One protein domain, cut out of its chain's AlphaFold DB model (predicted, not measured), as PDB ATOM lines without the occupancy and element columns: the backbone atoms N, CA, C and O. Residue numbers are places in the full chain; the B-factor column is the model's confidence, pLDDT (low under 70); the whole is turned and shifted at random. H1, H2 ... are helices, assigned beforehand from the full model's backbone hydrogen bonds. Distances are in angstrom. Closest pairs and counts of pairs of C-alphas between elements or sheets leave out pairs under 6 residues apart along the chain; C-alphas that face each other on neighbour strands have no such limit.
ATOM      1  N   ASP A  94      66.823 -43.863  34.420       75.50
ATOM      2  CA  ASP A  94      67.061 -44.669  35.610       75.50
ATOM      3  C   ASP A  94      66.313 -44.015  36.776       75.50
ATOM      4  O   ASP A  94      66.551 -42.853  37.115       75.50
ATOM      5  N   MET A  95      65.380 -44.757  37.373       71.69
ATOM      6  CA  MET A  95      64.624 -44.281  38.529       71.69
ATOM      7  C   MET A  95      65.557 -43.951  39.701       71.69
ATOM      8  O   MET A  95      65.202 -43.108  40.516       71.69
ATOM      9  N   GLY A  96      66.753 -44.554  39.756       69.88
ATOM     10  CA  GLY A  96      67.811 -44.176  40.689       69.88
ATOM     11  C   GLY A  96      68.325 -42.756  40.451       69.88
ATOM     12  O   GLY A  96      68.327 -41.959  41.377       69.88
ATOM     13  N   LEU A  97      68.652 -42.396  39.205       74.50
ATOM     14  CA  LEU A  97      69.088 -41.032  38.866       74.50
ATOM     15  C   LEU A  97      67.992 -39.996  39.131       74.50
ATOM     16  O   LEU A  97      68.269 -38.904  39.615       74.50
ATOM     17  N   ILE A  98      66.735 -40.340  38.836       75.12
ATOM     18  CA  ILE A  98      65.591 -39.485  39.168       75.12
ATOM     19  C   ILE A  98      65.488 -39.299  40.689       75.12
ATOM     20  O   ILE A  98      65.290 -38.179  41.154       75.12
ATOM     21  N   ALA A  99      65.637 -40.376  41.465       71.50
ATOM     22  CA  ALA A  99      65.605 -40.310  42.922       71.50
ATOM     23  C   ALA A  99      66.752 -39.458  43.488       71.50
ATOM     24  O   ALA A  99      66.507 -38.668  44.394       71.50
ATOM     25  N   ASP A 100      67.958 -39.552  42.924       74.31
ATOM     26  CA  ASP A 100      69.110 -38.743  43.335       74.31
ATOM     27  C   ASP A 100      68.861 -37.246  43.091       74.31
ATOM     28  O   ASP A 100      69.110 -36.428  43.973       74.31
ATOM     29  N   VAL A 101      68.274 -36.881  41.944       74.88
ATOM     30  CA  VAL A 101      67.853 -35.494  41.669       74.88
ATOM     31  C   VAL A 101      66.792 -35.032  42.672       74.88
ATOM     32  O   VAL A 101      66.875 -33.919  43.182       74.88
ATOM     33  N   PHE A 102      65.829 -35.887  43.027       72.19
ATOM     34  CA  PHE A 102      64.851 -35.558  44.069       72.19
ATOM     35  C   PHE A 102      65.450 -35.479  45.479       72.19
ATOM     36  O   PHE A 102      64.922 -34.752  46.318       72.19
ATOM     37  N   CYS A 103      66.561 -36.161  45.755       68.56
ATOM     38  CA  CYS A 103      67.301 -35.993  47.003       68.56
ATOM     39  C   CYS A 103      67.979 -34.620  47.095       68.56
ATOM     40  O   CYS A 103      68.059 -34.080  48.194       68.56
ATOM     41  N   LEU A 104      68.393 -34.023  45.970       68.62
ATOM     42  CA  LEU A 104      68.928 -32.650  45.936       68.62
ATOM     43  C   LEU A 104      67.869 -31.587  46.254       68.62
ATOM     44  O   LEU A 104      68.203 -30.452  46.573       68.62
ATOM     45  N   PHE A 105      66.595 -31.955  46.176       69.50
ATOM     46  CA  PHE A 105      65.458 -31.086  46.462       69.50
ATOM     47  C   PHE A 105      64.984 -31.152  47.919       69.50
ATOM     48  O   PHE A 105      63.930 -30.609  48.260       69.50
ATOM     49  N   LYS A 106      65.745 -31.824  48.787       66.62
ATOM     50  CA  LYS A 106      65.511 -31.824  50.230       66.62
ATOM     51  C   LYS A 106      66.152 -30.602  50.867       66.62
ATOM     52  O   LYS A 106      67.259 -30.209  50.504       66.62
ATOM     53  N   CYS A 107      65.472 -30.037  51.857       58.69
ATOM     54  CA  CYS A 107      66.082 -29.032  52.713       58.69
ATOM     55  C   CYS A 107      67.228 -29.675  53.524       58.69
ATOM     56  O   CYS A 107      66.969 -30.661  54.219       58.69
ATOM     57  N   PRO A 108      68.460 -29.132  53.494       58.53
ATOM     58  CA  PRO A 108      69.612 -29.712  54.189       58.53
ATOM     59  C   PRO A 108      69.501 -29.662  55.722       58.53
ATOM     60  O   PRO A 108      70.279 -30.316  56.409       58.53
ATOM     61  N   GLU A 109      68.552 -28.894  56.262       60.03
ATOM     62  CA  GLU A 109      68.371 -28.728  57.709       60.03
ATOM     63  C   GLU A 109      67.251 -29.599  58.289       60.03
ATOM     64  O   GLU A 109      67.318 -29.982  59.455       60.03
ATOM     65  N   CYS A 110      66.217 -29.920  57.505       69.38
ATOM     66  CA  CYS A 110      65.041 -30.632  58.017       69.38
ATOM     67  C   CYS A 110      64.650 -31.885  57.229       69.38
ATOM     68  O   CYS A 110      63.677 -32.536  57.603       69.38
ATOM     69  N   ASP A 111      65.374 -32.232  56.156       59.97
ATOM     70  CA  ASP A 111      65.134 -33.403  55.289       59.97
ATOM     71  C   ASP A 111      63.715 -33.506  54.689       59.97
ATOM     72  O   ASP A 111      63.370 -34.480  54.007       59.97
ATOM     73  N   CYS A 112      62.885 -32.478  54.879       61.69
ATOM     74  CA  CYS A 112      61.574 -32.371  54.269       61.69
ATOM     75  C   CYS A 112      61.726 -32.185  52.756       61.69
ATOM     76  O   CYS A 112      62.446 -31.304  52.279       61.69
ATOM     77  N   VAL A 113      61.009 -33.013  51.996       57.62
ATOM     78  CA  VAL A 113      60.846 -32.845  50.550       57.62
ATOM     79  C   VAL A 113      59.796 -31.757  50.347       57.62
ATOM     80  O   VAL A 113      58.598 -32.017  50.435       57.62
ATOM     81  N   GLY A 114      60.253 -30.528  50.140       56.44
ATOM     82  CA  GLY A 114      59.392 -29.359  50.005       56.44
ATOM     83  C   GLY A 114      60.065 -28.301  49.151       56.44
ATOM     84  O   GLY A 114      60.547 -27.302  49.672       56.44
ATOM     85  N   LEU A 115      60.115 -28.526  47.839       54.00
ATOM     86  CA  LEU A 115      60.391 -27.441  46.905       54.00
ATOM     87  C   LEU A 115      59.152 -26.556  46.819       54.00
ATOM     88  O   LEU A 115      58.200 -26.891  46.114       54.00
ATOM     89  N   SER A 116      59.184 -25.425  47.513       51.47
ATOM     90  CA  SER A 116      58.368 -24.283  47.118       51.47
ATOM     91  C   SER A 116      59.103 -23.601  45.968       51.47
ATOM     92  O   SER A 116      60.094 -22.906  46.182       51.47
ATOM     93  N   LEU A 117      58.695 -23.886  44.730       53.91
ATOM     94  CA  LEU A 117      59.126 -23.092  43.582       53.91
ATOM     95  C   LEU A 117      58.328 -21.792  43.637       53.91
ATOM     96  O   LEU A 117      57.175 -21.752  43.207       53.91
ATOM     97  N   GLU A 118      58.917 -20.769  44.247       55.50
ATOM     98  CA  GLU A 118      58.347 -19.427  44.242       55.50
ATOM     99  C   GLU A 118      58.369 -18.841  42.822       55.50
ATOM    100  O   GLU A 118      59.125 -19.282  41.950       55.50
ATOM    101  N   GLU A 119      57.481 -17.877  42.577       54.56
ATOM    102  CA  GLU A 119      57.427 -17.139  41.318       54.56
ATOM    103  C   GLU A 119      58.745 -16.374  41.136       54.56
ATOM    104  O   GLU A 119      59.046 -15.443  41.879       54.56
ATOM    105  N   ASP A 120      59.555 -16.794  40.164       57.44
ATOM    106  CA  ASP A 120      60.787 -16.100  39.807       57.44
ATOM    107  C   ASP A 120      60.513 -15.154  38.628       57.44
ATOM    108  O   ASP A 120      60.593 -15.533  37.451       57.44
ATOM    109  N   ASP A 121      60.165 -13.908  38.962       59.38
ATOM    110  CA  ASP A 121      59.902 -12.823  38.007       59.38
ATOM    111  C   ASP A 121      61.101 -12.550  37.083       59.38
ATOM    112  O   ASP A 121      60.934 -12.036  35.974       59.38
ATOM    113  N   SER A 122      62.319 -12.923  37.494       62.31
ATOM    114  CA  SER A 122      63.528 -12.734  36.686       62.31
ATOM    115  C   SER A 122      63.602 -13.685  35.487       62.31
ATOM    116  O   SER A 122      64.200 -13.356  34.459       62.31
ATOM    117  N   MET A 123      62.947 -14.846  35.588       62.53
ATOM    118  CA  MET A 123      62.996 -15.910  34.585       62.53
ATOM    119  C   MET A 123      61.772 -15.921  33.663       62.53
ATOM    120  O   MET A 123      61.692 -16.772  32.774       62.53
ATOM    121  N   ASN A 124      60.824 -14.986  33.836       55.66
ATOM    122  CA  ASN A 124      59.577 -14.928  33.061       55.66
ATOM    123  C   ASN A 124      58.849 -16.287  33.017       55.66
ATOM    124  O   ASN A 124      58.207 -16.633  32.022       55.66
ATOM    125  N   ILE A 125      58.970 -17.088  34.079       58.34
ATOM    126  CA  ILE A 125      58.240 -18.343  34.204       58.34
ATOM    127  C   ILE A 125      56.872 -17.956  34.763       58.34
ATOM    128  O   ILE A 125      56.777 -17.668  35.954       58.34
ATOM    129  N   PRO A 126      55.804 -17.904  33.940       53.97
ATOM    130  CA  PRO A 126      54.484 -17.622  34.475       53.97
ATOM    131  C   PRO A 126      54.163 -18.705  35.495       53.97
ATOM    132  O   PRO A 126      54.424 -19.883  35.227       53.97
ATOM    133  N   ALA A 127      53.584 -18.308  36.627       54.56
ATOM    134  CA  ALA A 127      53.090 -19.220  37.643       54.56
ATOM    135  C   ALA A 127      52.346 -20.368  36.946       54.56
ATOM    136  O   ALA A 127      51.309 -20.173  36.301       54.56
ATOM    137  N   GLY A 128      52.969 -21.548  36.927       49.56
ATOM    138  CA  GLY A 128      52.510 -22.625  36.063       49.56
ATOM    139  C   GLY A 128      51.078 -23.015  36.428       49.56
ATOM    140  O   GLY A 128      50.609 -22.774  37.536       49.56
ATOM    141  N   LYS A 129      50.403 -23.783  35.566       51.16
ATOM    142  CA  LYS A 129      49.181 -24.536  35.946       51.16
ATOM    143  C   LYS A 129      49.373 -25.464  37.170       51.16
ATOM    144  O   LYS A 129      48.441 -26.158  37.557       51.16
ATOM    145  N   TYR A 130      50.576 -25.488  37.733       51.81
ATOM    146  CA  TYR A 130      51.049 -26.241  38.879       51.81
ATOM    147  C   TYR A 130      51.396 -25.336  40.074       51.81
ATOM    148  O   TYR A 130      52.181 -25.739  40.921       51.81
ATOM    149  N   THR A 131      50.836 -24.126  40.170       63.28
ATOM    150  CA  THR A 131      50.773 -23.430  41.465       63.28
ATOM    151  C   THR A 131      49.959 -24.262  42.457       63.28
ATOM    152  O   THR A 131      49.041 -24.989  42.059       63.28
ATOM    153  N   GLU A 132      50.252 -24.150  43.756       62.50
ATOM    154  CA  GLU A 132      49.518 -24.864  44.815       62.50
ATOM    155  C   GLU A 132      47.998 -24.688  44.683       62.50
ATOM    156  O   GLU A 132      47.225 -25.635  44.837       62.50
ATOM    157  N   PHE A 133      47.564 -23.483  44.304       63.91
ATOM    158  CA  PHE A 133      46.161 -23.167  44.069       63.91
ATOM    159  C   PHE A 133      45.547 -23.991  42.927       63.91
ATOM    160  O   PHE A 133      44.464 -24.563  43.082       63.91
ATOM    161  N   ALA A 134      46.234 -24.079  41.785       63.47
ATOM    162  CA  ALA A 134      45.770 -24.852  40.638       63.47
ATOM    163  C   ALA A 134      45.799 -26.364  40.921       63.47
ATOM    164  O   ALA A 134      44.846 -27.068  40.578       63.47
ATOM    165  N   CYS A 135      46.825 -26.845  41.631       70.12
ATOM    166  CA  CYS A 135      46.922 -28.232  42.083       70.12
ATOM    167  C   CYS A 135      45.753 -28.600  43.010       70.12
ATOM    168  O   CYS A 135      45.036 -29.572  42.765       70.12
ATOM    169  N   HIS A 136      45.466 -27.762  44.007       75.25
ATOM    170  CA  HIS A 136      44.357 -27.970  44.932       75.25
ATOM    171  C   HIS A 136      42.985 -27.913  44.238       75.25
ATOM    172  O   HIS A 136      42.074 -28.678  44.573       75.25
ATOM    173  N   ALA A 137      42.811 -27.035  43.245       75.69
ATOM    174  CA  ALA A 137      41.597 -26.989  42.432       75.69
ATOM    175  C   ALA A 137      41.416 -28.270  41.596       75.69
ATOM    176  O   ALA A 137      40.316 -28.838  41.554       75.69
ATOM    177  N   GLU A 138      42.487 -28.763  40.971       79.25
ATOM    178  CA  GLU A 138      42.448 -30.008  40.208       79.25
ATOM    179  C   GLU A 138      42.178 -31.212  41.120       79.25
ATOM    180  O   GLU A 138      41.341 -32.057  40.790       79.25
ATOM    181  N   ASP A 139      42.776 -31.260  42.306       83.94
ATOM    182  CA  ASP A 139      42.551 -32.329  43.276       83.94
ATOM    183  C   ASP A 139      41.112 -32.360  43.788       83.94
ATOM    184  O   ASP A 139      40.494 -33.430  43.819       83.94
ATOM    185  N   LYS A 140      40.495 -31.203  44.061       87.62
ATOM    186  CA  LYS A 140      39.050 -31.132  44.349       87.62
ATOM    187  C   LYS A 140      38.215 -31.720  43.209       87.62
ATOM    188  O   LYS A 140      37.265 -32.480  43.446       87.62
ATOM    189  N   SER A 141      38.566 -31.413  41.960       88.75
ATOM    190  CA  SER A 141      37.879 -31.971  40.791       88.75
ATOM    191  C   SER A 141      38.061 -33.496  40.687       88.75
ATOM    192  O   SER A 141      37.103 -34.226  40.423       88.75
ATOM    193  N   ARG A 142      39.257 -34.012  40.988       90.94
ATOM    194  CA  ARG A 142      39.564 -35.450  40.980       90.94
ATOM    195  C   ARG A 142      38.811 -36.190  42.081       90.94
ATOM    196  O   ARG A 142      38.197 -37.223  41.800       90.94
ATOM    197  N   VAL A 143      38.795 -35.650  43.300       93.62
ATOM    198  CA  VAL A 143      38.076 -36.222  44.449       93.62
ATOM    199  C   VAL A 143      36.571 -36.247  44.184       93.62
ATOM    200  O   VAL A 143      35.949 -37.302  44.317       93.62
ATOM    201  N   SER A 144      35.982 -35.138  43.729       94.25
ATOM    202  CA  SER A 144      34.548 -35.082  43.402       94.25
ATOM    203  C   SER A 144      34.169 -36.055  42.278       94.25
ATOM    204  O   SER A 144      33.169 -36.773  42.374       94.25
ATOM    205  N   LEU A 145      35.002 -36.178  41.241       94.38
ATOM    206  CA  LEU A 145      34.809 -37.152  40.170       94.38
ATOM    207  C   LEU A 145      34.904 -38.593  40.690       94.38
ATOM    208  O   LEU A 145      34.121 -39.452  40.273       94.38
ATOM    209  N   ALA A 146      35.853 -38.880  41.582       94.50
ATOM    210  CA  ALA A 146      36.015 -40.190  42.202       94.50
ATOM    211  C   ALA A 146      34.800 -40.552  43.071       94.50
ATOM    212  O   ALA A 146      34.248 -41.645  42.912       94.50
ATOM    213  N   GLN A 147      34.323 -39.617  43.898       96.50
ATOM    214  CA  GLN A 147      33.103 -39.758  44.696       96.50
ATOM    215  C   GLN A 147      31.876 -39.983  43.806       96.50
ATOM    216  O   GLN A 147      31.143 -40.955  43.984       96.50
ATOM    217  N   TYR A 148      31.688 -39.173  42.762       95.38
ATOM    218  CA  TYR A 148      30.610 -39.385  41.797       95.38
ATOM    219  C   TYR A 148      30.705 -40.775  41.157       95.38
ATOM    220  O   TYR A 148      29.714 -41.509  41.068       95.38
ATOM    221  N   LYS A 149      31.907 -41.176  40.726       94.56
ATOM    222  CA  LYS A 149      32.130 -42.474  40.089       94.56
ATOM    223  C   LYS A 149      31.894 -43.634  41.053       94.56
ATOM    224  O   LYS A 149      31.495 -44.701  40.574       94.56
ATOM    225  N   SER A 150      32.123 -43.470  42.352       94.12
ATOM    226  CA  SER A 150      31.929 -44.525  43.345       94.12
ATOM    227  C   SER A 150      30.447 -44.784  43.656       94.12
ATOM    228  O   SER A 150      30.118 -45.910  44.049       94.12
ATOM    229  N   THR A 151      29.552 -43.823  43.378       97.38
ATOM    230  CA  THR A 151      28.101 -43.970  43.594       97.38
ATOM    231  C   THR A 151      27.502 -45.178  42.848       97.38
ATOM    232  O   THR A 151      27.896 -45.487  41.711       97.38
ATOM    233  N   PRO A 152      26.497 -45.866  43.432       97.50
ATOM    234  CA  PRO A 152      25.859 -47.027  42.805       97.50
ATOM    235  C   PRO A 152      25.159 -46.660  41.490       97.50
ATOM    236  O   PRO A 152      25.246 -47.403  40.508       97.50
ATOM    237  N   ARG A 153      24.542 -45.471  41.423       97.12
ATOM    238  CA  ARG A 153      23.898 -44.943  40.210       97.12
ATOM    239  C   ARG A 153      24.898 -44.795  39.062       97.12
ATOM    240  O   ARG A 153      24.643 -45.291  37.961       97.12
ATOM    241  N   ALA A 154      26.052 -44.171  39.307       96.88
ATOM    242  CA  ALA A 154      27.076 -43.998  38.281       96.88
ATOM    243  C   ALA A 154      27.700 -45.340  37.863       96.88
ATOM    244  O   ALA A 154      27.911 -45.567  36.669       96.88
ATOM    245  N   LYS A 155      27.941 -46.259  38.810       97.12
ATOM    246  CA  LYS A 155      28.401 -47.629  38.514       97.12
ATOM    247  C   LYS A 155      27.424 -48.367  37.591       97.12
ATOM    248  O   LYS A 155      27.852 -48.889  36.558       97.12
ATOM    249  N   LYS A 156      26.119 -48.347  37.902       97.69
ATOM    250  CA  LYS A 156      25.062 -48.966  37.081       97.69
ATOM    251  C   LYS A 156      25.026 -48.365  35.675       97.69
ATOM    252  O   LYS A 156      25.081 -49.106  34.696       97.69
ATOM    253  N   ARG A 157      25.040 -47.031  35.560       97.19
ATOM    254  CA  ARG A 157      25.076 -46.327  34.265       97.19
ATOM    255  C   ARG A 157      26.305 -46.706  33.432       97.19
ATOM    256  O   ARG A 157      26.159 -47.030  32.257       97.19
ATOM    257  N   ARG A 158      27.509 -46.730  34.020       95.88
ATOM    258  CA  ARG A 158      28.734 -47.135  33.301       95.88
ATOM    259  C   ARG A 158      28.671 -48.582  32.820       95.88
ATOM    260  O   ARG A 158      29.104 -48.854  31.703       95.88
ATOM    261  N   LYS A 159      28.124 -49.499  33.626       97.38
ATOM    262  CA  LYS A 159      27.932 -50.904  33.230       97.38
ATOM    263  C   LYS A 159      27.000 -51.018  32.020       97.38
ATOM    264  O   LYS A 159      27.339 -51.721  31.073       97.38
ATOM    265  N   LEU A 160      25.886 -50.281  32.020       98.00
ATOM    266  CA  LEU A 160      24.953 -50.233  30.888       98.00
ATOM    267  C   LEU A 160      25.621 -49.692  29.618       98.00
ATOM    268  O   LEU A 160      25.574 -50.348  28.583       98.00
ATOM    269  N   ILE A 161      26.311 -48.549  29.709       97.00
ATOM    270  CA  ILE A 161      27.003 -47.938  28.562       97.00
ATOM    271  C   ILE A 161      28.061 -48.888  27.986       97.00
ATOM    272  O   ILE A 161      28.147 -49.040  26.772       97.00
ATOM    273  N   ARG A 162      28.846 -49.559  28.840       96.94
ATOM    274  CA  ARG A 162      29.827 -50.564  28.395       96.94
ATOM    275  C   ARG A 162      29.156 -51.728  27.668       96.94
ATOM    276  O   ARG A 162      29.647 -52.141  26.627       96.94
ATOM    277  N   GLY A 163      28.026 -52.215  28.184       97.75
ATOM    278  CA  GLY A 163      27.242 -53.262  27.529       97.75
ATOM    279  C   GLY A 163      26.731 -52.840  26.150       97.75
ATOM    280  O   GLY A 163      26.835 -53.612  25.205       97.75
ATOM    281  N   LEU A 164      26.235 -51.607  26.012       96.69
ATOM    282  CA  LEU A 164      25.783 -51.069  24.724       96.69
ATOM    283  C   LEU A 164      26.934 -50.907  23.726       96.69
ATOM    284  O   LEU A 164      26.790 -51.300  22.572       96.69
ATOM    285  N   LYS A 165      28.082 -50.379  24.172       96.06
ATOM    286  CA  LYS A 165      29.282 -50.259  23.332       96.06
ATOM    287  C   LYS A 165      29.751 -51.621  22.835       96.06
ATOM    288  O   LYS A 165      29.946 -51.771  21.638       96.06
ATOM    289  N   LYS A 166      29.826 -52.609  23.731       95.31
ATOM    290  CA  LYS A 166      30.205 -53.974  23.369       95.31
ATOM    291  C   LYS A 166      29.235 -54.583  22.356       95.31
ATOM    292  O   LYS A 166      29.673 -55.070  21.333       95.31
ATOM    293  N   LYS A 167      27.921 -54.478  22.579       94.75
ATOM    294  CA  LYS A 167      26.923 -54.971  21.611       94.75
ATOM    295  C   LYS A 167      27.069 -54.324  20.234       94.75
ATOM    296  O   LYS A 167      26.841 -54.984  19.230       94.75
ATOM    297  N   LYS A 168      27.393 -53.029  20.181       93.94
ATOM    298  CA  LYS A 168      27.653 -52.330  18.917       93.94
ATOM    299  C   LYS A 168      28.926 -52.855  18.249       93.94
ATOM    300  O   LYS A 168      28.925 -53.075  17.049       93.94
ATOM    301  N   GLU A 169      29.984 -53.055  19.022       90.44
ATOM    302  CA  GLU A 169      31.255 -53.591  18.537       90.44
ATOM    303  C   GLU A 169      31.121 -55.032  18.028       90.44
ATOM    304  O   GLU A 169      31.560 -55.309  16.919       90.44
ATOM    305  N   ASP A 170      30.435 -55.903  18.773       90.94
ATOM    306  CA  ASP A 170      30.157 -57.289  18.384       90.94
ATOM    307  C   ASP A 170      29.366 -57.329  17.060       90.94
ATOM    308  O   ASP A 170      29.758 -58.022  16.127       90.94
ATOM    309  N   LYS A 171      28.313 -56.504  16.922       92.12
ATOM    310  CA  LYS A 171      27.559 -56.373  15.660       92.12
ATOM    311  C   LYS A 171      28.437 -55.913  14.500       92.12
ATOM    312  O   LYS A 171      28.327 -56.452  13.408       92.12
ATOM    313  N   ASN A 172      29.303 -54.927  14.734       87.44
ATOM    314  CA  ASN A 172      30.222 -54.446  13.708       87.44
ATOM    315  C   ASN A 172      31.217 -55.542  13.288       87.44
ATOM    316  O   ASN A 172      31.560 -55.625  12.114       87.44
ATOM    317  N   GLN A 173      31.677 -56.376  14.227       88.38
ATOM    318  CA  GLN A 173      32.544 -57.520  13.927       88.38
ATOM    319  C   GLN A 173      31.805 -58.626  13.166       88.38
ATOM    320  O   GLN A 173      32.396 -59.266  12.303       88.38
ATOM    321  N   GLU A 174      30.520 -58.851  13.449       88.19
ATOM    322  CA  GLU A 174      29.685 -59.794  12.692       88.19
ATOM    323  C   GLU A 174      29.462 -59.329  11.246       88.19
ATOM    324  O   GLU A 174      29.480 -60.154  10.335       88.19
ATOM    325  N   THR A 175      29.276 -58.024  11.018       87.38
ATOM    326  CA  THR A 175      29.012 -57.476   9.678       87.38
ATOM    327  C   THR A 175      30.270 -57.255   8.846       87.38
ATOM    328  O   THR A 175      30.258 -57.514   7.647       87.38
ATOM    329  N   GLU A 176      31.341 -56.740   9.452       87.12
ATOM    330  CA  GLU A 176      32.559 -56.315   8.742       87.12
ATOM    331  C   GLU A 176      33.739 -57.281   8.950       87.12
ATOM    332  O   GLU A 176      34.784 -57.127   8.321       87.12
ATOM    333  N   GLY A 177      33.590 -58.288   9.817       79.56
ATOM    334  CA  GLY A 177      34.674 -59.177  10.226       79.56
ATOM    335  C   GLY A 177      35.580 -58.570  11.303       79.56
ATOM    336  O   GLY A 177      35.301 -57.527  11.899       79.56
TER     337      GLY A 177
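Overview. This is residues 94 to 177 of the 185 residues of an uncharacterized protein of Paramuricea clavata (UniProt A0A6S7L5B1). The printed part is an open, extended chain with no packed core: the short helix H1, then a long loop of residues 104 to 131, then two long helices, H2 and H3, that meet near their ends as an L. No two helices touch, and most of H3, residues 159 to 176, stands free at the far end from H1. The printed part has 84 residues with three named helices in the order H1, H2, H3 and no named strand; the class is all helix. The whole is extended, with a radius of gyration of the C-alphas of 23.1 A and spans of 65 by 32 by 29 A.

Arrangement. H1, residues 95 to 103, is apart from H2, residues 132 to 150, and also from H3, residues 152 to 176. A long link of 28 residues joins H1 to H2. A tight link, Thr 151, joins H2 to H3. H2 and H3 are close but not clearly touching, with 2 pairs of C-alphas within 8 A; their closest C-alphas, those of Lys 149 and Lys 155, are 6.6 A apart. Their lines are about perpendicular, at 78 degrees, and their centres are 27.6 A apart. In H1, H2 and H3 every O i to N i+4 pair is within hydrogen-bond range.

Along the chain. H1 begins at C-alpha 95, at (64.624, -44.281, 38.529), and has 9 residues over 12.2 A. H2 begins at C-alpha 132, at (49.518, -24.864, 44.815), and is 26.4 A long. H3, the longest helix with 25 residues, is 35.9 A long and ends at C-alpha 176, at (32.559, -56.315, 8.742).

Size, cuts and confidence. The C-alphas farthest apart, those of Glu 109 and Thr 175, are 68.4 A apart. The printed part has no cut. The mean pLDDT of the printed part is 77.3; residue 96 and residues 103 to 134 are under 70.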